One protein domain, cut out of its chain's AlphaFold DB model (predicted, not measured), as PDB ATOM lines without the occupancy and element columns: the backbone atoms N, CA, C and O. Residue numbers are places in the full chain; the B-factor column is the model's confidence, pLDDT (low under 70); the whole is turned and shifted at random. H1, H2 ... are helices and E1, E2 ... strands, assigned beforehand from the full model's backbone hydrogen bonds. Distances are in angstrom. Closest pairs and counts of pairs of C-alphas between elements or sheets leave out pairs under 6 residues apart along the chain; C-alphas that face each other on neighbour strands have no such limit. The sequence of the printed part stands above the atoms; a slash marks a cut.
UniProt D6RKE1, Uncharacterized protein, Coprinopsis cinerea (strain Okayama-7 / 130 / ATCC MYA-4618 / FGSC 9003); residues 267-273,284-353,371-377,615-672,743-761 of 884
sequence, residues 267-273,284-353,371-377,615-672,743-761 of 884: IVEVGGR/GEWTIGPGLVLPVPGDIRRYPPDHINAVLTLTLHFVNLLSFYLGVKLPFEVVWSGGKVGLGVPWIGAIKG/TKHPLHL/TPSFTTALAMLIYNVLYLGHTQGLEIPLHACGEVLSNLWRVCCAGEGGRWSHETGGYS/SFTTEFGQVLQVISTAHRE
ATOM      1  N   ILE A 267     -23.917 -45.620  22.493       96.12
ATOM      2  CA  ILE A 267     -22.515 -45.271  22.772       96.12
ATOM      3  C   ILE A 267     -21.668 -45.593  21.539       96.12
ATOM      4  O   ILE A 267     -21.440 -46.757  21.224       96.12
ATOM      5  N   VAL A 268     -21.194 -44.557  20.843       94.75
ATOM      6  CA  VAL A 268     -20.516 -44.683  19.539       94.75
ATOM      7  C   VAL A 268     -19.310 -43.740  19.453       94.75
ATOM      8  O   VAL A 268     -19.358 -42.607  19.933       94.75
ATOM      9  N   GLU A 269     -18.228 -44.188  18.808       93.06
ATOM     10  CA  GLU A 269     -17.106 -43.329  18.402       93.06
ATOM     11  C   GLU A 269     -17.463 -42.575  17.110       93.06
ATOM     12  O   GLU A 269     -17.488 -43.150  16.019       93.06
ATOM     13  N   VAL A 270     -17.742 -41.274  17.217       87.75
ATOM     14  CA  VAL A 270     -18.163 -40.421  16.099       87.75
ATOM     15  C   VAL A 270     -16.991 -39.578  15.591       87.75
ATOM     16  O   VAL A 270     -16.136 -39.117  16.343       87.75
ATOM     17  N   GLY A 271     -16.931 -39.348  14.278       72.62
ATOM     18  CA  GLY A 271     -16.030 -38.344  13.695       72.62
ATOM     19  C   GLY A 271     -14.539 -38.702  13.667       72.62
ATOM     20  O   GLY A 271     -13.733 -37.857  13.273       72.62
ATOM     21  N   GLY A 272     -14.156 -39.937  14.015       69.94
ATOM     22  CA  GLY A 272     -12.796 -40.436  13.810       69.94
ATOM     23  C   GLY A 272     -12.401 -40.317  12.336       69.94
ATOM     24  O   GLY A 272     -12.897 -41.060  11.488       69.94
ATOM     25  N   ARG A 273     -11.530 -39.353  12.001       54.53
ATOM     26  CA  ARG A 273     -11.062 -39.173  10.619       54.53
ATOM     27  C   ARG A 273     -10.325 -40.443  10.183       54.53
ATOM     28  O   ARG A 273      -9.388 -40.838  10.884       54.53
ATOM     29  N   GLY A 284     -11.854 -40.634  17.496       79.88
ATOM     30  CA  GLY A 284     -13.176 -40.039  17.401       79.88
ATOM     31  C   GLY A 284     -13.691 -39.557  18.750       79.88
ATOM     32  O   GLY A 284     -13.284 -40.026  19.818       79.88
ATOM     33  N   GLU A 285     -14.603 -38.597  18.683       88.62
ATOM     34  CA  GLU A 285     -15.313 -38.099  19.847       88.62
ATOM     35  C   GLU A 285     -16.392 -39.117  20.215       88.62
ATOM     36  O   GLU A 285     -17.239 -39.481  19.399       88.62
ATOM     37  N   TRP A 286     -16.336 -39.620  21.443       94.38
ATOM     38  CA  TRP A 286     -17.306 -40.593  21.924       94.38
ATOM     39  C   TRP A 286     -18.594 -39.873  22.323       94.38
ATOM     40  O   TRP A 286     -18.569 -38.954  23.146       94.38
ATOM     41  N   THR A 287     -19.710 -40.295  21.733       95.62
ATOM     42  CA  THR A 287     -21.052 -39.769  22.006       95.62
ATOM     43  C   THR A 287     -21.884 -40.769  22.790       95.62
ATOM     44  O   THR A 287     -21.693 -41.975  22.649       95.62
ATOM     45  N   ILE A 288     -22.845 -40.261  23.558       97.00
ATOM     46  CA  ILE A 288     -23.949 -41.023  24.149       97.00
ATOM     47  C   ILE A 288     -25.281 -40.420  23.675       97.00
ATOM     48  O   ILE A 288     -25.376 -39.215  23.423       97.00
ATOM     49  N   GLY A 289     -26.308 -41.248  23.510       95.56
ATOM     50  CA  GLY A 289     -27.600 -40.843  22.960       95.56
ATOM     51  C   GLY A 289     -27.480 -40.266  21.536       95.56
ATOM     52  O   GLY A 289     -26.598 -40.675  20.774       95.56
ATOM     53  N   PRO A 290     -28.338 -39.306  21.141       91.44
ATOM     54  CA  PRO A 290     -28.319 -38.701  19.809       91.44
ATOM     55  C   PRO A 290     -27.175 -37.677  19.651       91.44
ATOM     56  O   PRO A 290     -27.399 -36.475  19.531       91.44
ATOM     57  N   GLY A 291     -25.928 -38.159  19.646       91.50
ATOM     58  CA  GLY A 291     -24.738 -37.363  19.320       91.50
ATOM     59  C   GLY A 291     -24.180 -36.493  20.453       91.50
ATOM     60  O   GLY A 291     -23.385 -35.591  20.189       91.50
ATOM     61  N   LEU A 292     -24.558 -36.734  21.713       95.88
ATOM     62  CA  LEU A 292     -24.106 -35.912  22.834       95.88
ATOM     63  C   LEU A 292     -22.697 -36.346  23.289       95.88
ATOM     64  O   LEU A 292     -22.524 -37.366  23.954       95.88
ATOM     65  N   VAL A 293     -21.672 -35.575  22.914       94.75
ATOM     66  CA  VAL A 293     -20.271 -35.795  23.330       94.75
ATOM     67  C   VAL A 293     -20.090 -35.473  24.817       94.75
ATOM     68  O   VAL A 293     -20.519 -34.405  25.256       94.75
ATOM     69  N   LEU A 294     -19.394 -36.334  25.574       94.25
ATOM     70  CA  LEU A 294     -18.941 -36.025  26.940       94.25
ATOM     71  C   LEU A 294     -17.609 -35.255  26.909       94.25
ATOM     72  O   LEU A 294     -16.576 -35.866  26.624       94.25
ATOM     73  N   PRO A 295     -17.583 -33.940  27.211       90.56
ATOM     74  CA  PRO A 295     -16.338 -33.185  27.245       90.56
ATOM     75  C   PRO A 295     -15.336 -33.731  28.267       90.56
ATOM     76  O   PRO A 295     -15.634 -33.886  29.452       90.56
ATOM     77  N   VAL A 296     -14.095 -33.912  27.807       89.38
ATOM     78  CA  VAL A 296     -12.916 -34.120  28.662       89.38
ATOM     79  C   VAL A 296     -12.838 -32.976  29.693       89.38
ATOM     80  O   VAL A 296     -13.070 -31.829  29.306       89.38
ATOM     81  N   PRO A 297     -12.454 -33.208  30.968       87.69
ATOM     82  CA  PRO A 297     -12.551 -32.204  32.039       87.69
ATOM     83  C   PRO A 297     -11.961 -30.806  31.762       87.69
ATOM     84  O   PRO A 297     -12.444 -29.816  32.309       87.69
ATOM     85  N   GLY A 298     -10.947 -30.694  30.897       87.94
ATOM     86  CA  GLY A 298     -10.380 -29.403  30.480       87.94
ATOM     87  C   GLY A 298     -11.227 -28.599  29.479       87.94
ATOM     88  O   GLY A 298     -11.040 -27.391  29.377       87.94
ATOM     89  N   ASP A 299     -12.151 -29.236  28.752       88.38
ATOM     90  CA  ASP A 299     -13.002 -28.605  27.728       88.38
ATOM     91  C   ASP A 299     -14.432 -28.316  28.198       88.38
ATOM     92  O   ASP A 299     -15.189 -27.697  27.460       88.38
ATOM     93  N   ILE A 300     -14.806 -28.697  29.423       90.81
ATOM     94  CA  ILE A 300     -16.171 -28.530  29.958       90.81
ATOM     95  C   ILE A 300     -16.675 -27.083  29.827       90.81
ATOM     96  O   ILE A 300     -17.823 -26.863  29.470       90.81
ATOM     97  N   ARG A 301     -15.800 -26.082  29.988       90.06
ATOM     98  CA  ARG A 301     -16.139 -24.655  29.806       90.06
ATOM     99  C   ARG A 301     -16.532 -24.253  28.369       90.06
ATOM    100  O   ARG A 301     -16.910 -23.105  28.164       90.06
ATOM    101  N   ARG A 302     -16.366 -25.130  27.372       91.94
ATOM    102  CA  ARG A 302     -16.669 -24.866  25.950       91.94
ATOM    103  C   ARG A 302     -18.091 -25.260  25.546       91.94
ATOM    104  O   ARG A 302     -18.549 -24.811  24.502       91.94
ATOM    105  N   TYR A 303     -18.745 -26.120  26.323       94.12
ATOM    106  CA  TYR A 303     -20.064 -26.669  26.008       94.12
ATOM    107  C   TYR A 303     -21.139 -25.947  26.840       94.12
ATOM    108  O   TYR A 303     -20.847 -25.524  27.962       94.12
ATOM    109  N   PRO A 304     -22.378 -25.798  26.335       95.31
ATOM    110  CA  PRO A 304     -23.487 -25.289  27.137       95.31
ATOM    111  C   PRO A 304     -23.717 -26.167  28.382       95.31
ATOM    112  O   PRO A 304     -23.660 -27.395  28.255       95.31
ATOM    113  N   PRO A 305     -24.018 -25.596  29.564       94.69
ATOM    114  CA  PRO A 305     -24.320 -26.373  30.767       94.69
ATOM    115  C   PRO A 305     -25.406 -27.428  30.546       94.69
ATOM    116  O   PRO A 305     -25.239 -28.561  30.981       94.69
ATOM    117  N   ASP A 306     -26.449 -27.111  29.777       95.69
ATOM    118  CA  ASP A 306     -27.556 -28.031  29.482       95.69
ATOM    119  C   ASP A 306     -27.107 -29.277  28.701       95.69
ATOM    120  O   ASP A 306     -27.531 -30.389  29.014       95.69
ATOM    121  N   HIS A 307     -26.172 -29.123  27.750       95.69
ATOM    122  CA  HIS A 307     -25.535 -30.249  27.049       95.69
ATOM    123  C   HIS A 307     -24.789 -31.137  28.047       95.69
ATOM    124  O   HIS A 307     -24.936 -32.356  28.035       95.69
ATOM    125  N   ILE A 308     -23.997 -30.531  28.934       96.00
ATOM    126  CA  ILE A 308     -23.178 -31.253  29.917       96.00
ATOM    127  C   ILE A 308     -24.073 -31.997  30.917       96.00
ATOM    128  O   ILE A 308     -23.837 -33.172  31.194       96.00
ATOM    129  N   ASN A 309     -25.131 -31.348  31.406       96.00
ATOM    130  CA  ASN A 309     -26.103 -31.923  32.334       96.00
ATOM    131  C   ASN A 309     -26.877 -33.091  31.691       96.00
ATOM    132  O   ASN A 309     -27.063 -34.126  32.336       96.00
ATOM    133  N   ALA A 310     -27.263 -32.977  30.414       96.31
ATOM    134  CA  ALA A 310     -27.903 -34.060  29.664       96.31
ATOM    135  C   ALA A 310     -26.966 -35.269  29.478       96.31
ATOM    136  O   ALA A 310     -27.349 -36.403  29.774       96.31
ATOM    137  N   VAL A 311     -25.712 -35.037  29.068       96.44
ATOM    138  CA  VAL A 311     -24.708 -36.107  28.927       96.44
ATOM    139  C   VAL A 311     -24.434 -36.797  30.260       96.44
ATOM    140  O   VAL A 311     -24.395 -38.026  30.312       96.44
ATOM    141  N   LEU A 312     -24.240 -36.034  31.340       96.69
ATOM    142  CA  LEU A 312     -24.000 -36.594  32.670       96.69
ATOM    143  C   LEU A 312     -25.197 -37.419  33.142       96.69
ATOM    144  O   LEU A 312     -24.996 -38.521  33.638       96.69
ATOM    145  N   THR A 313     -26.427 -36.951  32.916       96.38
ATOM    146  CA  THR A 313     -27.657 -37.689  33.251       96.38
ATOM    147  C   THR A 313     -27.703 -39.053  32.555       96.38
ATOM    148  O   THR A 313     -27.873 -40.074  33.226       96.38
ATOM    149  N   LEU A 314     -27.455 -39.101  31.239       96.94
ATOM    150  CA  LEU A 314     -27.376 -40.360  30.486       96.94
ATOM    151  C   LEU A 314     -26.214 -41.246  30.962       96.94
ATOM    152  O   LEU A 314     -26.399 -42.439  31.187       96.94
ATOM    153  N   THR A 315     -25.031 -40.664  31.175       97.50
ATOM    154  CA  THR A 315     -23.827 -41.395  31.609       97.50
ATOM    155  C   THR A 315     -24.016 -42.016  32.995       97.50
ATOM    156  O   THR A 315     -23.617 -43.156  33.216       97.50
ATOM    157  N   LEU A 316     -24.659 -41.307  33.927       96.88
ATOM    158  CA  LEU A 316     -24.979 -41.806  35.266       96.88
ATOM    159  C   LEU A 316     -26.018 -42.926  35.220       96.88
ATOM    160  O   LEU A 316     -25.872 -43.923  35.924       96.88
ATOM    161  N   HIS A 317     -27.048 -42.791  34.381       96.44
ATOM    162  CA  HIS A 317     -28.053 -43.838  34.218       96.44
ATOM    163  C   HIS A 317     -27.439 -45.116  33.620       96.44
ATOM    164  O   HIS A 317     -27.663 -46.202  34.156       96.44
ATOM    165  N   PHE A 318     -26.580 -44.973  32.604       97.44
ATOM    166  CA  PHE A 318     -25.796 -46.062  32.016       97.44
ATOM    167  C   PHE A 318     -24.862 -46.729  33.036       97.44
ATOM    168  O   PHE A 318     -24.893 -47.946  33.185       97.44
ATOM    169  N   VAL A 319     -24.067 -45.949  33.781       97.31
ATOM    170  CA  VAL A 319     -23.158 -46.453  34.831       97.31
ATOM    171  C   VAL A 319     -23.920 -47.235  35.899       97.31
ATOM    172  O   VAL A 319     -23.488 -48.322  36.283       97.31
ATOM    173  N   ASN A 320     -25.074 -46.728  36.344       96.00
ATOM    174  CA  ASN A 320     -25.899 -47.405  37.338       96.00
ATOM    175  C   ASN A 320     -26.443 -48.740  36.800       96.00
ATOM    176  O   ASN A 320     -26.256 -49.766  37.454       96.00
ATOM    177  N   LEU A 321     -27.038 -48.761  35.599       96.19
ATOM    178  CA  LEU A 321     -27.549 -49.988  34.971       96.19
ATOM    179  C   LEU A 321     -26.439 -51.013  34.681       96.19
ATOM    180  O   LEU A 321     -26.602 -52.192  34.987       96.19
ATOM    181  N   LEU A 322     -25.286 -50.570  34.173       96.12
ATOM    182  CA  LEU A 322     -24.121 -51.423  33.935       96.12
ATOM    183  C   LEU A 322     -23.608 -52.038  35.244       96.12
ATOM    184  O   LEU A 322     -23.367 -53.242  35.305       96.12
ATOM    185  N   SER A 323     -23.493 -51.238  36.310       95.31
ATOM    186  CA  SER A 323     -23.077 -51.728  37.630       95.31
ATOM    187  C   SER A 323     -24.071 -52.747  38.208       95.31
ATOM    188  O   SER A 323     -23.650 -53.776  38.738       95.31
ATOM    189  N   PHE A 324     -25.377 -52.534  38.006       94.50
ATOM    190  CA  PHE A 324     -26.446 -53.453  38.399       94.50
ATOM    191  C   PHE A 324     -26.407 -54.777  37.619       94.50
ATOM    192  O   PHE A 324     -26.391 -55.840  38.238       94.50
ATOM    193  N   TYR A 325     -26.315 -54.746  36.282       93.94
ATOM    194  CA  TYR A 325     -26.223 -55.963  35.464       93.94
ATOM    195  C   TYR A 325     -24.945 -56.757  35.745       93.94
ATOM    196  O   TYR A 325     -24.991 -57.985  35.840       93.94
ATOM    197  N   LEU A 326     -23.810 -56.080  35.942       92.88
ATOM    198  CA  LEU A 326     -22.567 -56.727  36.364       92.88
ATOM    199  C   LEU A 326     -22.662 -57.282  37.795       92.88
ATOM    200  O   LEU A 326     -22.056 -58.314  38.068       92.88
ATOM    201  N   GLY A 327     -23.435 -56.653  38.684       91.56
ATOM    202  CA  GLY A 327     -23.507 -56.981  40.113       91.56
ATOM    203  C   GLY A 327     -22.400 -56.325  40.951       91.56
ATOM    204  O   GLY A 327     -22.040 -56.844  42.004       91.56
ATOM    205  N   VAL A 328     -21.833 -55.211  40.479       93.06
ATOM    206  CA  VAL A 328     -20.694 -54.517  41.098       93.06
ATOM    207  C   VAL A 328     -21.180 -53.325  41.920       93.06
ATOM    208  O   VAL A 328     -21.740 -52.374  41.380       93.06
ATOM    209  N   LYS A 329     -20.908 -53.327  43.231       92.50
ATOM    210  CA  LYS A 329     -21.175 -52.173  44.104       92.50
ATOM    211  C   LYS A 329     -20.137 -51.073  43.858       92.50
ATOM    212  O   LYS A 329     -18.954 -51.277  44.123       92.50
ATOM    213  N   LEU A 330     -20.581 -49.916  43.366       94.56
ATOM    214  CA  LEU A 330     -19.726 -48.747  43.126       94.56
ATOM    215  C   LEU A 330     -19.227 -48.124  44.448       94.56
ATOM    216  O   LEU A 330     -19.968 -48.133  45.431       94.56
ATOM    217  N   PRO A 331     -18.008 -47.549  44.499       93.00
ATOM    218  CA  PRO A 331     -17.504 -46.853  45.686       93.00
ATOM    219  C   PRO A 331     -18.192 -45.497  45.923       93.00
ATOM    220  O   PRO A 331     -18.406 -45.110  47.074       93.00
ATOM    221  N   PHE A 332     -18.578 -44.784  44.861       95.06
ATOM    222  CA  PHE A 332     -19.355 -43.548  44.958       95.06
ATOM    223  C   PHE A 332     -20.806 -43.783  44.514       95.06
ATOM    224  O   PHE A 332     -21.060 -44.295  43.426       95.06
ATOM    225  N   GLU A 333     -21.760 -43.404  45.360       94.81
ATOM    226  CA  GLU A 333     -23.202 -43.532  45.134       94.81
ATOM    227  C   GLU A 333     -23.768 -42.273  44.478       94.81
ATOM    228  O   GLU A 333     -23.353 -41.157  44.797       94.81
ATOM    229  N   VAL A 334     -24.744 -42.459  43.585       96.25
ATOM    230  CA  VAL A 334     -25.437 -41.384  42.868       96.25
ATOM    231  C   VAL A 334     -26.860 -41.247  43.410       96.25
ATOM    232  O   VAL A 334     -27.712 -42.094  43.147       96.25
ATOM    233  N   VAL A 335     -27.126 -40.163  44.138       95.38
ATOM    234  CA  VAL A 335     -28.426 -39.855  44.751       95.38
ATOM    235  C   VAL A 335     -29.070 -38.672  44.034       95.38
ATOM    236  O   VAL A 335     -28.427 -37.653  43.803       95.38
ATOM    237  N   TRP A 336     -30.351 -38.789  43.696       96.38
ATOM    238  CA  TRP A 336     -31.095 -37.783  42.936       96.38
ATOM    239  C   TRP A 336     -31.950 -36.923  43.865       96.38
ATOM    240  O   TRP A 336     -32.611 -37.453  44.758       96.38
ATOM    241  N   SER A 337     -31.970 -35.602  43.662       94.19
ATOM    242  CA  SER A 337     -32.701 -34.689  44.556       94.19
ATOM    243  C   SER A 337     -34.224 -34.881  44.529       94.19
ATOM    244  O   SER A 337     -34.890 -34.486  45.477       94.19
ATOM    245  N   GLY A 338     -34.778 -35.487  43.471       89.25
ATOM    246  CA  GLY A 338     -36.190 -35.875  43.380       89.25
ATOM    247  C   GLY A 338     -36.504 -37.284  43.903       89.25
ATOM    248  O   GLY A 338     -37.593 -37.789  43.644       89.25
ATOM    249  N   GLY A 339     -35.554 -37.972  44.551       87.31
ATOM    250  CA  GLY A 339     -35.713 -39.329  45.103       87.31
ATOM    251  C   GLY A 339     -35.819 -40.465  44.072       87.31
ATOM    252  O   GLY A 339     -35.516 -41.612  44.390       87.31
ATOM    253  N   LYS A 340     -36.195 -40.159  42.825       87.81
ATOM    254  CA  LYS A 340     -36.278 -41.088  41.690       87.81
ATOM    255  C   LYS A 340     -35.092 -40.883  40.741       87.81
ATOM    256  O   LYS A 340     -34.677 -39.752  40.495       87.81
ATOM    257  N   VAL A 341     -34.562 -41.974  40.186       86.81
ATOM    258  CA  VAL A 341     -33.458 -41.932  39.209       86.81
ATOM    259  C   VAL A 341     -33.870 -41.104  37.988       86.81
ATOM    260  O   VAL A 341     -34.954 -41.299  37.449       86.81
ATOM    261  N   GLY A 342     -33.010 -40.171  37.573       84.00
ATOM    262  CA  GLY A 342     -33.265 -39.266  36.449       84.00
ATOM    263  C   GLY A 342     -34.115 -38.030  36.775       84.00
ATOM    264  O   GLY A 342     -34.245 -37.170  35.908       84.00
ATOM    265  N   LEU A 343     -34.665 -37.893  37.991       90.06
ATOM    266  CA  LEU A 343     -35.469 -36.726  38.383       90.06
ATOM    267  C   LEU A 343     -34.733 -35.817  39.379       90.06
ATOM    268  O   LEU A 343     -34.416 -36.200  40.508       90.06
ATOM    269  N   GLY A 344     -34.518 -34.567  38.966       92.94
ATOM    270  CA  GLY A 344     -33.822 -33.545  39.747       92.94
ATOM    271  C   GLY A 344     -32.302 -33.564  39.562       92.94
ATOM    272  O   GLY A 344     -31.772 -34.152  38.622       92.94
ATOM    273  N   VAL A 345     -31.587 -32.894  40.466       95.75
ATOM    274  CA  VAL A 345     -30.123 -32.784  40.418       95.75
ATOM    275  C   VAL A 345     -29.489 -34.103  40.877       95.75
ATOM    276  O   VAL A 345     -29.801 -34.554  41.984       95.75
ATOM    277  N   PRO A 346     -28.576 -34.711  40.095       97.25
ATOM    278  CA  PRO A 346     -27.752 -35.812  40.571       97.25
ATOM    279  C   PRO A 346     -26.662 -35.303  41.520       97.25
ATOM    280  O   PRO A 346     -25.936 -34.354  41.220       97.25
ATOM    281  N   TRP A 347     -26.505 -35.981  42.650       96.75
ATOM    282  CA  TRP A 347     -25.431 -35.786  43.617       96.75
ATOM    283  C   TRP A 347     -24.617 -37.066  43.721       96.75
ATOM    284  O   TRP A 347     -25.185 -38.151  43.820       96.75
ATOM    285  N   ILE A 348     -23.295 -36.947  43.747       96.88
ATOM    286  CA  ILE A 348     -22.382 -38.071  43.940       96.88
ATOM    287  C   ILE A 348     -21.578 -37.876  45.223       96.88
ATOM    288  O   ILE A 348     -21.153 -36.769  45.546       96.88
ATOM    289  N   GLY A 349     -21.405 -38.944  45.988       94.81
ATOM    290  CA  GLY A 349     -20.618 -38.955  47.218       94.81
ATOM    291  C   GLY A 349     -20.233 -40.384  47.561       94.81
ATOM    292  O   GLY A 349     -20.800 -41.327  47.010       94.81
ATOM    293  N   ALA A 350     -19.243 -40.583  48.427       91.62
ATOM    294  CA  ALA A 350     -18.879 -41.944  48.801       91.62
ATOM    295  C   ALA A 350     -20.041 -42.620  49.536       91.62
ATOM    296  O   ALA A 350     -20.709 -41.974  50.349       91.62
ATOM    297  N   ILE A 351     -20.245 -43.921  49.301       86.69
ATOM    298  CA  ILE A 351     -21.160 -44.704  50.138       86.69
ATOM    299  C   ILE A 351     -20.708 -44.541  51.585       86.69
ATOM    300  O   ILE A 351     -19.582 -44.912  51.931       86.69
ATOM    301  N   LYS A 352     -21.586 -44.002  52.438       80.19
ATOM    302  CA  LYS A 352     -21.359 -43.991  53.883       80.19
ATOM    303  C   LYS A 352     -21.233 -45.448  54.305       80.19
ATOM    304  O   LYS A 352     -22.233 -46.163  54.343       80.19
ATOM    305  N   GLY A 353     -20.006 -45.890  54.586       66.88
ATOM    306  CA  GLY A 353     -19.772 -47.174  55.231       66.88
ATOM    307  C   GLY A 353     -20.636 -47.191  56.483       66.88
ATOM    308  O   GLY A 353     -20.447 -46.347  57.361       66.88
ATOM    309  N   THR A 371     -18.872 -36.156  51.777       91.19
ATOM    310  CA  THR A 371     -19.594 -34.965  51.322       91.19
ATOM    311  C   THR A 371     -20.142 -35.200  49.918       91.19
ATOM    312  O   THR A 371     -19.381 -35.428  48.979       91.19
ATOM    313  N   LYS A 372     -21.467 -35.127  49.769       94.12
ATOM    314  CA  LYS A 372     -22.121 -35.217  48.461       94.12
ATOM    315  C   LYS A 372     -21.840 -33.946  47.656       94.12
ATOM    316  O   LYS A 372     -21.996 -32.835  48.159       94.12
ATOM    317  N   HIS A 373     -21.461 -34.108  46.396       95.69
ATOM    318  CA  HIS A 373     -21.201 -33.021  45.457       95.69
ATOM    319  C   HIS A 373     -22.151 -33.114  44.248       95.69
ATOM    320  O   HIS A 373     -22.417 -34.219  43.772       95.69
ATOM    321  N   PRO A 374     -22.679 -31.989  43.731       96.50
ATOM    322  CA  PRO A 374     -23.630 -32.010  42.626       96.50
ATOM    323  C   PRO A 374     -22.925 -32.259  41.283       96.50
ATOM    324  O   PRO A 374     -21.943 -31.596  40.948       96.50
ATOM    325  N   LEU A 375     -23.476 -33.169  40.477       95.62
ATOM    326  CA  LEU A 375     -23.101 -33.426  39.079       95.62
ATOM    327  C   LEU A 375     -23.939 -32.575  38.107       95.62
ATOM    328  O   LEU A 375     -24.379 -33.047  37.064       95.62
ATOM    329  N   HIS A 376     -24.173 -31.312  38.464       94.62
ATOM    330  CA  HIS A 376     -24.990 -30.385  37.687       94.62
ATOM    331  C   HIS A 376     -24.342 -29.002  37.632       94.62
ATOM    332  O   HIS A 376     -23.951 -28.442  38.659       94.62
ATOM    333  N   LEU A 377     -24.253 -28.441  36.430       94.00
ATOM    334  CA  LEU A 377     -23.836 -27.068  36.181       94.00
ATOM    335  C   LEU A 377     -25.083 -26.191  36.079       94.00
ATOM    336  O   LEU A 377     -25.844 -26.285  35.119       94.00
ATOM    337  N   THR A 615     -17.257 -24.694  39.636       79.56
ATOM    338  CA  THR A 615     -17.173 -24.827  41.084       79.56
ATOM    339  C   THR A 615     -16.287 -26.025  41.437       79.56
ATOM    340  O   THR A 615     -16.359 -27.063  40.767       79.56
ATOM    341  N   PRO A 616     -15.455 -25.936  42.493       84.06
ATOM    342  CA  PRO A 616     -14.564 -27.037  42.864       84.06
ATOM    343  C   PRO A 616     -15.347 -28.314  43.202       84.06
ATOM    344  O   PRO A 616     -14.887 -29.415  42.909       84.06
ATOM    345  N   SER A 617     -16.567 -28.170  43.731       91.12
ATOM    346  CA  SER A 617     -17.496 -29.273  43.982       91.12
ATOM    347  C   SER A 617     -17.837 -30.069  42.719       91.12
ATOM    348  O   SER A 617     -17.768 -31.293  42.760       91.12
ATOM    349  N   PHE A 618     -18.129 -29.418  41.587       94.25
ATOM    350  CA  PHE A 618     -18.416 -30.115  40.327       94.25
ATOM    351  C   PHE A 618     -17.188 -30.869  39.790       94.25
ATOM    352  O   PHE A 618     -17.309 -31.991  39.298       94.25
ATOM    353  N   THR A 619     -15.982 -30.301  39.912       93.56
ATOM    354  CA  THR A 619     -14.749 -30.997  39.501       93.56
ATOM    355  C   THR A 619     -14.482 -32.237  40.361       93.56
ATOM    356  O   THR A 619     -14.144 -33.288  39.816       93.56
ATOM    357  N   THR A 620     -14.705 -32.163  41.678       94.44
ATOM    358  CA  THR A 620     -14.627 -33.332  42.571       94.44
ATOM    359  C   THR A 620     -15.713 -34.362  42.257       94.44
ATOM    360  O   THR A 620     -15.425 -35.556  42.206       94.44
ATOM    361  N   ALA A 621     -16.940 -33.921  41.975       95.94
ATOM    362  CA  ALA A 621     -18.045 -34.789  41.577       95.94
ATOM    363  C   ALA A 621     -17.716 -35.585  40.299       95.94
ATOM    364  O   ALA A 621     -17.882 -36.805  40.246       95.94
ATOM    365  N   LEU A 622     -17.168 -34.918  39.280       96.38
ATOM    366  CA  LEU A 622     -16.735 -35.575  38.046       96.38
ATOM    367  C   LEU A 622     -15.567 -36.548  38.279       96.38
ATOM    368  O   LEU A 622     -15.514 -37.600  37.641       96.38
ATOM    369  N   ALA A 623     -14.662 -36.247  39.216       95.69
ATOM    370  CA  ALA A 623     -13.611 -37.179  39.619       95.69
ATOM    371  C   ALA A 623     -14.178 -38.457  40.259       95.69
ATOM    372  O   ALA A 623     -13.673 -39.542  39.981       95.69
ATOM    373  N   MET A 624     -15.248 -38.356  41.059       95.88
ATOM    374  CA  MET A 624     -15.948 -39.520  41.631       95.88
ATOM    375  C   MET A 624     -16.592 -40.385  40.539       95.88
ATOM    376  O   MET A 624     -16.479 -41.610  40.578       95.88
ATOM    377  N   LEU A 625     -17.193 -39.763  39.518       97.31
ATOM    378  CA  LEU A 625     -17.746 -40.478  38.363       97.31
ATOM    379  C   LEU A 625     -16.648 -41.182  37.548       97.31
ATOM    380  O   LEU A 625     -16.786 -42.359  37.221       97.31
ATOM    381  N   ILE A 626     -15.529 -40.503  37.273       96.75
ATOM    382  CA  ILE A 626     -14.360 -41.107  36.612       96.75
ATOM    383  C   ILE A 626     -13.829 -42.293  37.428       96.75
ATOM    384  O   ILE A 626     -13.576 -43.356  36.865       96.75
ATOM    385  N   TYR A 627     -13.720 -42.154  38.752       96.25
ATOM    386  CA  TYR A 627     -13.266 -43.226  39.640       96.25
ATOM    387  C   TYR A 627     -14.198 -44.445  39.616       96.25
ATOM    388  O   TYR A 627     -13.714 -45.570  39.517       96.25
ATOM    389  N   ASN A 628     -15.521 -44.243  39.620       96.88
ATOM    390  CA  ASN A 628     -16.495 -45.326  39.439       96.88
ATOM    391  C   ASN A 628     -16.278 -46.086  38.117       96.88
ATOM    392  O   ASN A 628     -16.380 -47.311  38.098       96.88
ATOM    393  N   VAL A 629     -15.940 -45.394  37.024       97.44
ATOM    394  CA  VAL A 629     -15.676 -46.031  35.720       97.44
ATOM    395  C   VAL A 629     -14.329 -46.760  35.684       97.44
ATOM    396  O   VAL A 629     -14.261 -47.865  35.150       97.44
ATOM    397  N   LEU A 630     -13.276 -46.213  36.303       96.62
ATOM    398  CA  LEU A 630     -12.005 -46.930  36.490       96.62
ATOM    399  C   LEU A 630     -12.191 -48.206  37.324       96.62
ATOM    400  O   LEU A 630     -11.621 -49.250  37.014       96.62
ATOM    401  N   TYR A 631     -13.022 -48.124  38.363       95.56
ATOM    402  CA  TYR A 631     -13.359 -49.239  39.235       95.56
ATOM    403  C   TYR A 631     -14.181 -50.325  38.516       95.56
ATOM    404  O   TYR A 631     -13.879 -51.515  38.640       95.56
ATOM    405  N   LEU A 632     -15.161 -49.937  37.688       95.88
ATOM    406  CA  LEU A 632     -15.839 -50.861  36.771       95.88
ATOM    407  C   LEU A 632     -14.845 -51.525  35.802       95.88
ATOM    408  O   LEU A 632     -14.905 -52.736  35.623       95.88
ATOM    409  N   GLY A 633     -13.881 -50.773  35.257       95.50
ATOM    410  CA  GLY A 633     -12.763 -51.312  34.471       95.50
ATOM    411  C   GLY A 633     -12.012 -52.429  35.193       95.50
ATOM    412  O   GLY A 633     -12.008 -53.572  34.735       95.50
ATOM    413  N   HIS A 634     -11.447 -52.123  36.358       94.50
ATOM    414  CA  HIS A 634     -10.682 -53.086  37.151       94.50
ATOM    415  C   HIS A 634     -11.508 -54.313  37.568       94.50
ATOM    416  O   HIS A 634     -11.012 -55.434  37.498       94.50
ATOM    417  N   THR A 635     -12.780 -54.142  37.951       92.62
ATOM    418  CA  THR A 635     -13.660 -55.287  38.275       92.62
ATOM    419  C   THR A 635     -14.017 -56.161  37.070       92.62
ATOM    420  O   THR A 635     -14.533 -57.252  37.280       92.62
ATOM    421  N   GLN A 636     -13.721 -55.739  35.833       93.12
ATOM    422  CA  GLN A 636     -13.767 -56.581  34.625       93.12
ATOM    423  C   GLN A 636     -12.366 -56.950  34.091       93.12
ATOM    424  O   GLN A 636     -12.235 -57.360  32.940       93.12
ATOM    425  N   GLY A 637     -11.309 -56.788  34.898       92.75
ATOM    426  CA  GLY A 637      -9.926 -57.106  34.519       92.75
ATOM    427  C   GLY A 637      -9.256 -56.095  33.577       92.75
ATOM    428  O   GLY A 637      -8.192 -56.383  33.033       92.75
ATOM    429  N   LEU A 638      -9.849 -54.914  33.364       94.75
ATOM    430  CA  LEU A 638      -9.298 -53.877  32.489       94.75
ATOM    431  C   LEU A 638      -8.410 -52.899  33.263       94.75
ATOM    432  O   LEU A 638      -8.895 -52.081  34.047       94.75
ATOM    433  N   GLU A 639      -7.111 -52.913  32.968       94.75
ATOM    434  CA  GLU A 639      -6.189 -51.866  33.405       94.75
ATOM    435  C   GLU A 639      -6.366 -50.609  32.532       94.75
ATOM    436  O   GLU A 639      -5.937 -50.553  31.378       94.75
ATOM    437  N   ILE A 640      -7.027 -49.585  33.079       95.75
ATOM    438  CA  ILE A 640      -7.170 -48.276  32.429       95.75
ATOM    439  C   ILE A 640      -6.057 -47.358  32.959       95.75
ATOM    440  O   ILE A 640      -6.086 -46.995  34.137       95.75
ATOM    441  N   PRO A 641      -5.081 -46.941  32.130       94.81
ATOM    442  CA  PRO A 641      -3.964 -46.132  32.601       94.81
ATOM    443  C   PRO A 641      -4.422 -44.715  32.969       94.81
ATOM    444  O   PRO A 641      -5.267 -44.127  32.292       94.81
ATOM    445  N   LEU A 642      -3.807 -44.125  34.001       92.00
ATOM    446  CA  LEU A 642      -4.198 -42.821  34.564       92.00
ATOM    447  C   LEU A 642      -4.348 -41.700  33.519       92.00
ATOM    448  O   LEU A 642      -5.271 -40.899  33.616       92.00
ATOM    449  N   HIS A 643      -3.503 -41.655  32.483       90.50
ATOM    450  CA  HIS A 643      -3.595 -40.633  31.430       90.50
ATOM    451  C   HIS A 643      -4.877 -40.731  30.575       90.50
ATOM    452  O   HIS A 643      -5.279 -39.745  29.964       90.50
ATOM    453  N   ALA A 644      -5.522 -41.901  30.536       93.88
ATOM    454  CA  ALA A 644      -6.757 -42.162  29.801       93.88
ATOM    455  C   ALA A 644      -8.018 -42.074  30.685       93.88
ATOM    456  O   ALA A 644      -9.124 -42.275  30.185       93.88
ATOM    457  N   CYS A 645      -7.903 -41.761  31.985       94.44
ATOM    458  CA  CYS A 645      -9.054 -41.791  32.899       94.44
ATOM    459  C   CYS A 645     -10.171 -40.804  32.514       94.44
ATOM    460  O   CYS A 645     -11.344 -41.079  32.741       94.44
ATOM    461  N   GLY A 646      -9.820 -39.675  31.886       93.50
ATOM    462  CA  GLY A 646     -10.780 -38.669  31.419       93.50
ATOM    463  C   GLY A 646     -11.646 -39.105  30.229       93.50
ATOM    464  O   GLY A 646     -12.607 -38.413  29.904       93.50
ATOM    465  N   GLU A 647     -11.346 -40.235  29.583       94.25
ATOM    466  CA  GLU A 647     -12.057 -40.748  28.401       94.25
ATOM    467  C   GLU A 647     -13.294 -41.589  28.779       94.25
ATOM    468  O   GLU A 647     -13.469 -42.708  28.297       94.25
ATOM    469  N   VAL A 648     -14.140 -41.062  29.670       96.44
ATOM    470  CA  VAL A 648     -15.230 -41.780  30.364       96.44
ATOM    471  C   VAL A 648     -16.040 -42.711  29.451       96.44
ATOM    472  O   VAL A 648     -16.104 -43.906  29.726       96.44
ATOM    473  N   LEU A 649     -16.604 -42.209  28.345       96.69
ATOM    474  CA  LEU A 649     -17.440 -43.018  27.442       96.69
ATOM    475  C   LEU A 649     -16.653 -44.113  26.700       96.69
ATOM    476  O   LEU A 649     -17.162 -45.215  26.521       96.69
ATOM    477  N   SER A 650     -15.397 -43.857  26.324       95.62
ATOM    478  CA  SER A 650     -14.553 -44.862  25.659       95.62
ATOM    479  C   SER A 650     -14.083 -45.947  26.636       95.62
ATOM    480  O   SER A 650     -13.955 -47.113  26.269       95.62
ATOM    481  N   ASN A 651     -13.876 -45.587  27.905       96.88
ATOM    482  CA  ASN A 651     -13.597 -46.549  28.969       96.88
ATOM    483  C   ASN A 651     -14.841 -47.380  29.324       96.88
ATOM    484  O   ASN A 651     -14.715 -48.588  29.498       96.88
ATOM    485  N   LEU A 652     -16.038 -46.785  29.335       97.31
ATOM    486  CA  LEU A 652     -17.301 -47.523  29.467       97.31
ATOM    487  C   LEU A 652     -17.520 -48.504  28.310       97.31
ATOM    488  O   LEU A 652     -17.800 -49.670  28.561       97.31
ATOM    489  N   TRP A 653     -17.293 -48.085  27.063       96.25
ATOM    490  CA  TRP A 653     -17.326 -48.995  25.914       96.25
ATOM    491  C   TRP A 653     -16.349 -50.171  26.080       96.25
ATOM    492  O   TRP A 653     -16.721 -51.320  25.853       96.25
ATOM    493  N   ARG A 654     -15.113 -49.921  26.544       95.69
ATOM    494  CA  ARG A 654     -14.146 -50.995  26.849       95.69
ATOM    495  C   ARG A 654     -14.672 -51.967  27.910       95.69
ATOM    496  O   ARG A 654     -14.514 -53.168  27.713       95.69
ATOM    497  N   VAL A 655     -15.311 -51.479  28.982       95.75
ATOM    498  CA  VAL A 655     -15.966 -52.324  30.007       95.75
ATOM    499  C   VAL A 655     -17.041 -53.209  29.378       95.75
ATOM    500  O   VAL A 655     -17.092 -54.401  29.668       95.75
ATOM    501  N   CYS A 656     -17.866 -52.657  28.489       95.50
ATOM    502  CA  CYS A 656     -18.931 -53.403  27.823       95.50
ATOM    503  C   CYS A 656     -18.409 -54.438  26.814       95.50
ATOM    504  O   CYS A 656     -18.971 -55.524  26.705       95.50
ATOM    505  N   CYS A 657     -17.308 -54.142  26.117       94.25
ATOM    506  CA  CYS A 657     -16.659 -55.062  25.179       94.25
ATOM    507  C   CYS A 657     -15.654 -56.030  25.833       94.25
ATOM    508  O   CYS A 657     -14.981 -56.779  25.118       94.25
ATOM    509  N   ALA A 658     -15.523 -56.046  27.163       92.31
ATOM    510  CA  ALA A 658     -14.703 -57.031  27.858       92.31
ATOM    511  C   ALA A 658     -15.326 -58.430  27.697       92.31
ATOM    512  O   ALA A 658     -16.381 -58.720  28.259       92.31
ATOM    513  N   GLY A 659     -14.662 -59.323  26.954       77.88
ATOM    514  CA  GLY A 659     -15.181 -60.664  26.634       77.88
ATOM    515  C   GLY A 659     -15.417 -61.592  27.837       77.88
ATOM    516  O   GLY A 659     -16.015 -62.653  27.683       77.88
ATOM    517  N   GLU A 660     -14.975 -61.192  29.032       77.69
ATOM    518  CA  GLU A 660     -15.219 -61.875  30.309       77.69
ATOM    519  C   GLU A 660     -16.282 -61.184  31.189       77.69
ATOM    520  O   GLU A 660     -16.424 -61.530  32.364       77.69
ATOM    521  N   GLY A 661     -17.026 -60.216  30.639       73.12
ATOM    522  CA  GLY A 661     -17.974 -59.360  31.356       73.12
ATOM    523  C   GLY A 661     -18.892 -60.121  32.317       73.12
ATOM    524  O   GLY A 661     -19.729 -60.930  31.918       73.12
ATOM    525  N   GLY A 662     -18.739 -59.856  33.615       69.12
ATOM    526  CA  GLY A 662     -19.513 -60.490  34.678       69.12
ATOM    527  C   GLY A 662     -18.945 -61.792  35.254       69.12
ATOM    528  O   GLY A 662     -19.601 -62.353  36.132       69.12
ATOM    529  N   ARG A 663     -17.765 -62.279  34.824       77.44
ATOM    530  CA  ARG A 663     -17.035 -63.363  35.524       77.44
ATOM    531  C   ARG A 663     -16.570 -62.902  36.907       77.44
ATOM    532  O   ARG A 663     -16.954 -63.477  37.922       77.44
ATOM    533  N   TRP A 664     -15.769 -61.843  36.914       76.56
ATOM    534  CA  TRP A 664     -15.050 -61.321  38.079       76.56
ATOM    535  C   TRP A 664     -15.966 -60.607  39.089       76.56
ATOM    536  O   TRP A 664     -15.718 -60.641  40.290       76.56
ATOM    537  N   SER A 665     -17.089 -60.044  38.634       67.75
ATOM    538  CA  SER A 665     -18.030 -59.286  39.475       67.75
ATOM    539  C   SER A 665     -18.591 -60.050  40.682       67.75
ATOM    540  O   SER A 665     -18.956 -59.435  41.682       67.75
ATOM    541  N   HIS A 666     -18.678 -61.384  40.615       60.56
ATOM    542  CA  HIS A 666     -19.149 -62.194  41.745       60.56
ATOM    543  C   HIS A 666     -18.118 -62.326  42.871       60.56
ATOM    544  O   HIS A 666     -18.511 -62.511  44.022       60.56
ATOM    545  N   GLU A 667     -16.826 -62.189  42.574       57.69
ATOM    546  CA  GLU A 667     -15.747 -62.276  43.563       57.69
ATOM    547  C   GLU A 667     -15.768 -61.076  44.528       57.69
ATOM    548  O   GLU A 667     -15.433 -61.194  45.703       57.69
ATOM    549  N   THR A 668     -16.295 -59.932  44.074       52.03
ATOM    550  CA  THR A 668     -16.569 -58.747  44.907       52.03
ATOM    551  C   THR A 668     -17.880 -58.851  45.713       52.03
ATOM    552  O   THR A 668     -18.188 -57.977  46.522       52.03
ATOM    553  N   GLY A 669     -18.685 -59.902  45.505       47.41
ATOM    554  CA  GLY A 669     -20.089 -59.975  45.935       47.41
ATOM    555  C   GLY A 669     -20.348 -60.195  47.434       47.41
ATOM    556  O   GLY A 669     -21.490 -60.061  47.877       47.41
ATOM    557  N   GLY A 670     -19.319 -60.495  48.235       47.78
ATOM    558  CA  GLY A 670     -19.448 -60.892  49.650       47.78
ATOM    559  C   GLY A 670     -20.044 -59.848  50.613       47.78
ATOM    560  O   GLY A 670     -20.228 -60.146  51.788       47.78
ATOM    561  N   TYR A 671     -20.354 -58.637  50.141       43.78
ATOM    562  CA  TYR A 671     -20.850 -57.515  50.952       43.78
ATOM    563  C   TYR A 671     -22.373 -57.271  50.831       43.78
ATOM    564  O   TYR A 671     -22.909 -56.359  51.461       43.78
ATOM    565  N   SER A 672     -23.094 -58.031  49.997       40.56
ATOM    566  CA  SER A 672     -24.473 -57.676  49.603       40.56
ATOM    567  C   SER A 672     -25.571 -57.969  50.644       40.56
ATOM    568  O   SER A 672     -26.709 -57.555  50.435       40.56
ATOM    569  N   SER A 743      -6.143 -54.684  45.697       75.19
ATOM    570  CA  SER A 743      -5.560 -54.700  44.351       75.19
ATOM    571  C   SER A 743      -5.869 -53.448  43.517       75.19
ATOM    572  O   SER A 743      -5.152 -53.185  42.553       75.19
ATOM    573  N   PHE A 744      -6.879 -52.646  43.876       76.50
ATOM    574  CA  PHE A 744      -7.207 -51.413  43.156       76.50
ATOM    575  C   PHE A 744      -6.218 -50.293  43.512       76.50
ATOM    576  O   PHE A 744      -6.454 -49.472  44.396       76.50
ATOM    577  N   THR A 745      -5.087 -50.264  42.806       79.19
ATOM    578  CA  THR A 745      -3.952 -49.352  43.050       79.19
ATOM    579  C   THR A 745      -4.238 -47.874  42.771       79.19
ATOM    580  O   THR A 745      -3.468 -47.012  43.198       79.19
ATOM    581  N   THR A 746      -5.321 -47.553  42.056       81.31
ATOM    582  CA  THR A 746      -5.659 -46.168  41.703       81.31
ATOM    583  C   THR A 746      -6.257 -45.435  42.902       81.31
ATOM    584  O   THR A 746      -7.410 -45.637  43.288       81.31
ATOM    585  N   GLU A 747      -5.475 -44.528  43.480       86.00
ATOM    586  CA  GLU A 747      -5.938 -43.650  44.550       86.00
ATOM    587  C   GLU A 747      -6.820 -42.520  43.991       86.00
ATOM    588  O   GLU A 747      -6.503 -41.896  42.976       86.00
ATOM    589  N   PHE A 748      -7.905 -42.181  44.691       88.06
ATOM    590  CA  PHE A 748      -8.793 -41.082  44.298       88.06
ATOM    591  C   PHE A 748      -8.065 -39.723  44.206       88.06
ATOM    592  O   PHE A 748      -8.366 -38.917  43.324       88.06
ATOM    593  N   GLY A 749      -7.050 -39.497  45.052       87.38
ATOM    594  CA  GLY A 749      -6.188 -38.313  44.989       87.38
ATOM    595  C   GLY A 749      -5.434 -38.176  43.660       87.38
ATOM    596  O   GLY A 749      -5.332 -37.072  43.126       87.38
ATOM    597  N   GLN A 750      -4.986 -39.290  43.070       89.31
ATOM    598  CA  GLN A 750      -4.306 -39.300  41.769       89.31
ATOM    599  C   GLN A 750      -5.274 -38.928  40.637       89.31
ATOM    600  O   GLN A 750      -4.927 -38.131  39.767       89.31
ATOM    601  N   VAL A 751      -6.512 -39.438  40.676       89.12
ATOM    602  CA  VAL A 751      -7.563 -39.098  39.698       89.12
ATOM    603  C   VAL A 751      -7.915 -37.608  39.768       89.12
ATOM    604  O   VAL A 751      -7.917 -36.930  38.740       89.12
ATOM    605  N   LEU A 752      -8.120 -37.067  40.976       90.88
ATOM    606  CA  LEU A 752      -8.291 -35.625  41.199       90.88
ATOM    607  C   LEU A 752      -7.112 -34.807  40.652       90.88
ATOM    608  O   LEU A 752      -7.318 -33.786  39.989       90.88
ATOM    609  N   GLN A 753      -5.877 -35.248  40.907       92.19
ATOM    610  CA  GLN A 753      -4.672 -34.570  40.437       92.19
ATOM    611  C   GLN A 753      -4.578 -34.563  38.905       92.19
ATOM    612  O   GLN A 753      -4.334 -33.499  38.339       92.19
ATOM    613  N   VAL A 754      -4.828 -35.691  38.228       90.44
ATOM    614  CA  VAL A 754      -4.816 -35.795  36.754       90.44
ATOM    615  C   VAL A 754      -5.879 -34.898  36.115       90.44
ATOM    616  O   VAL A 754      -5.597 -34.183  35.153       90.44
ATOM    617  N   ILE A 755      -7.091 -34.866  36.672       89.25
ATOM    618  CA  ILE A 755      -8.171 -33.976  36.213       89.25
ATOM    619  C   ILE A 755      -7.759 -32.501  36.357       89.25
ATOM    620  O   ILE A 755      -7.953 -31.693  35.442       89.25
ATOM    621  N   SER A 756      -7.126 -32.161  37.482       88.69
ATOM    622  CA  SER A 756      -6.666 -30.803  37.793       88.69
ATOM    623  C   SER A 756      -5.486 -30.357  36.916       88.69
ATOM    624  O   SER A 756      -5.425 -29.199  36.491       88.69
ATOM    625  N   THR A 757      -4.546 -31.254  36.596       88.31
ATOM    626  CA  THR A 757      -3.407 -30.950  35.716       88.31
ATOM    627  C   THR A 757      -3.819 -30.883  34.248       88.31
ATOM    628  O   THR A 757      -3.384 -29.957  33.563       88.31
ATOM    629  N   ALA A 758      -4.724 -31.747  33.774       81.94
ATOM    630  CA  ALA A 758      -5.236 -31.714  32.400       81.94
ATOM    631  C   ALA A 758      -5.881 -30.359  32.040       81.94
ATOM    632  O   ALA A 758      -5.643 -29.817  30.955       81.94
ATOM    633  N   HIS A 759      -6.622 -29.751  32.977       74.81
ATOM    634  CA  HIS A 759      -7.159 -28.393  32.816       74.81
ATOM    635  C   HIS A 759      -6.041 -27.326  32.755       74.81
ATOM    636  O   HIS A 759      -6.189 -26.293  32.097       74.81
ATOM    637  N   ARG A 760      -4.897 -27.544  33.417       79.12
ATOM    638  CA  ARG A 760      -3.756 -26.612  33.412       79.12
ATOM    639  C   ARG A 760      -2.895 -26.723  32.152       79.12
ATOM    640  O   ARG A 760      -2.331 -25.714  31.734       79.12
ATOM    641  N   GLU A 761      -2.764 -27.903  31.551       73.81
ATOM    642  CA  GLU A 761      -1.887 -28.104  30.390       73.81
ATOM    643  C   GLU A 761      -2.481 -27.578  29.086       73.81
ATOM    644  O   GLU A 761      -1.807 -26.821  28.384       73.81
TER     645      GLU A 761
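What this domain is: This is residues 267 to 273, 284 to 353, 371 to 377, 615 to 672 and 743 to 761 of the 884 residues of an uncharacterized protein of Coprinopsis cinerea (strain Okayama-7 / 130 / ATCC MYA-4618 / FGSC 9003) (UniProt D6RKE1). Three helices, H1, H2 and H3, run the same way around a triangle, and H4 crosses H2 on the side away from H1. Two small two-stranded sheets cap opposite sides: E3 and E4 pack on H1 and H2, E1 and E2 pair near H3. The printed part has 161 residues with four named helices and four named strands, in the order E1 E2 H1 E3 E4 H2 H3 H4; both sheets are antiparallel and the class is mixed. It is compact, with a radius of gyration of the C-alphas of 15.1 A and spans of 42 by 40 by 31 A.

Where its parts are: Find C-alpha 268 at (-20.516, -44.683, 19.539), where E1, residues 268 to 270, begins; E2 is 285 to 288. H1, 305 to 326, runs 30.9 A; E3 is 332 to 336 and E4 346 to 350. H2, 616 to 635, runs 28.6 A, H3, 648 to 656, 12.5 A, and H4, 748 to 761, 20.2 A to C-alpha 761 at (-1.887, -28.104, 30.390).

How they stand to each other: Start at the hub, H2: it touches H3, closest C-alphas Gly 633 and Val 655, 5.6 A, and H4 at a steep tilt of 60 degrees, Ala 623 and Leu 752, 5.8 A. H1 and H2 only just touch, with 3 pairs of C-alphas within 8 A, closest Ser 323 and Leu 632, 7.3 A. In the hairpin E3 and E4, look for N 333 and O 349, 2.8 A; in E1 and E2, N 285 and O 270, 2.8 A. Every O i to N i+4 pair is within hydrogen-bond range in H1, H2 and H3, and 9 of 10 in H4.

The domain as a whole: Four cuts leave C-alpha gaps: 273 to 284, 7.2 A; 353 to 371, 12.8 A; 377 to 615, 8.6 A; 672 to 743, 19.9 A. The links E2 to H1 and H2 to H3 are long. The pLDDT is under 70 at 272 to 273, 353, 662 and 665 to 672.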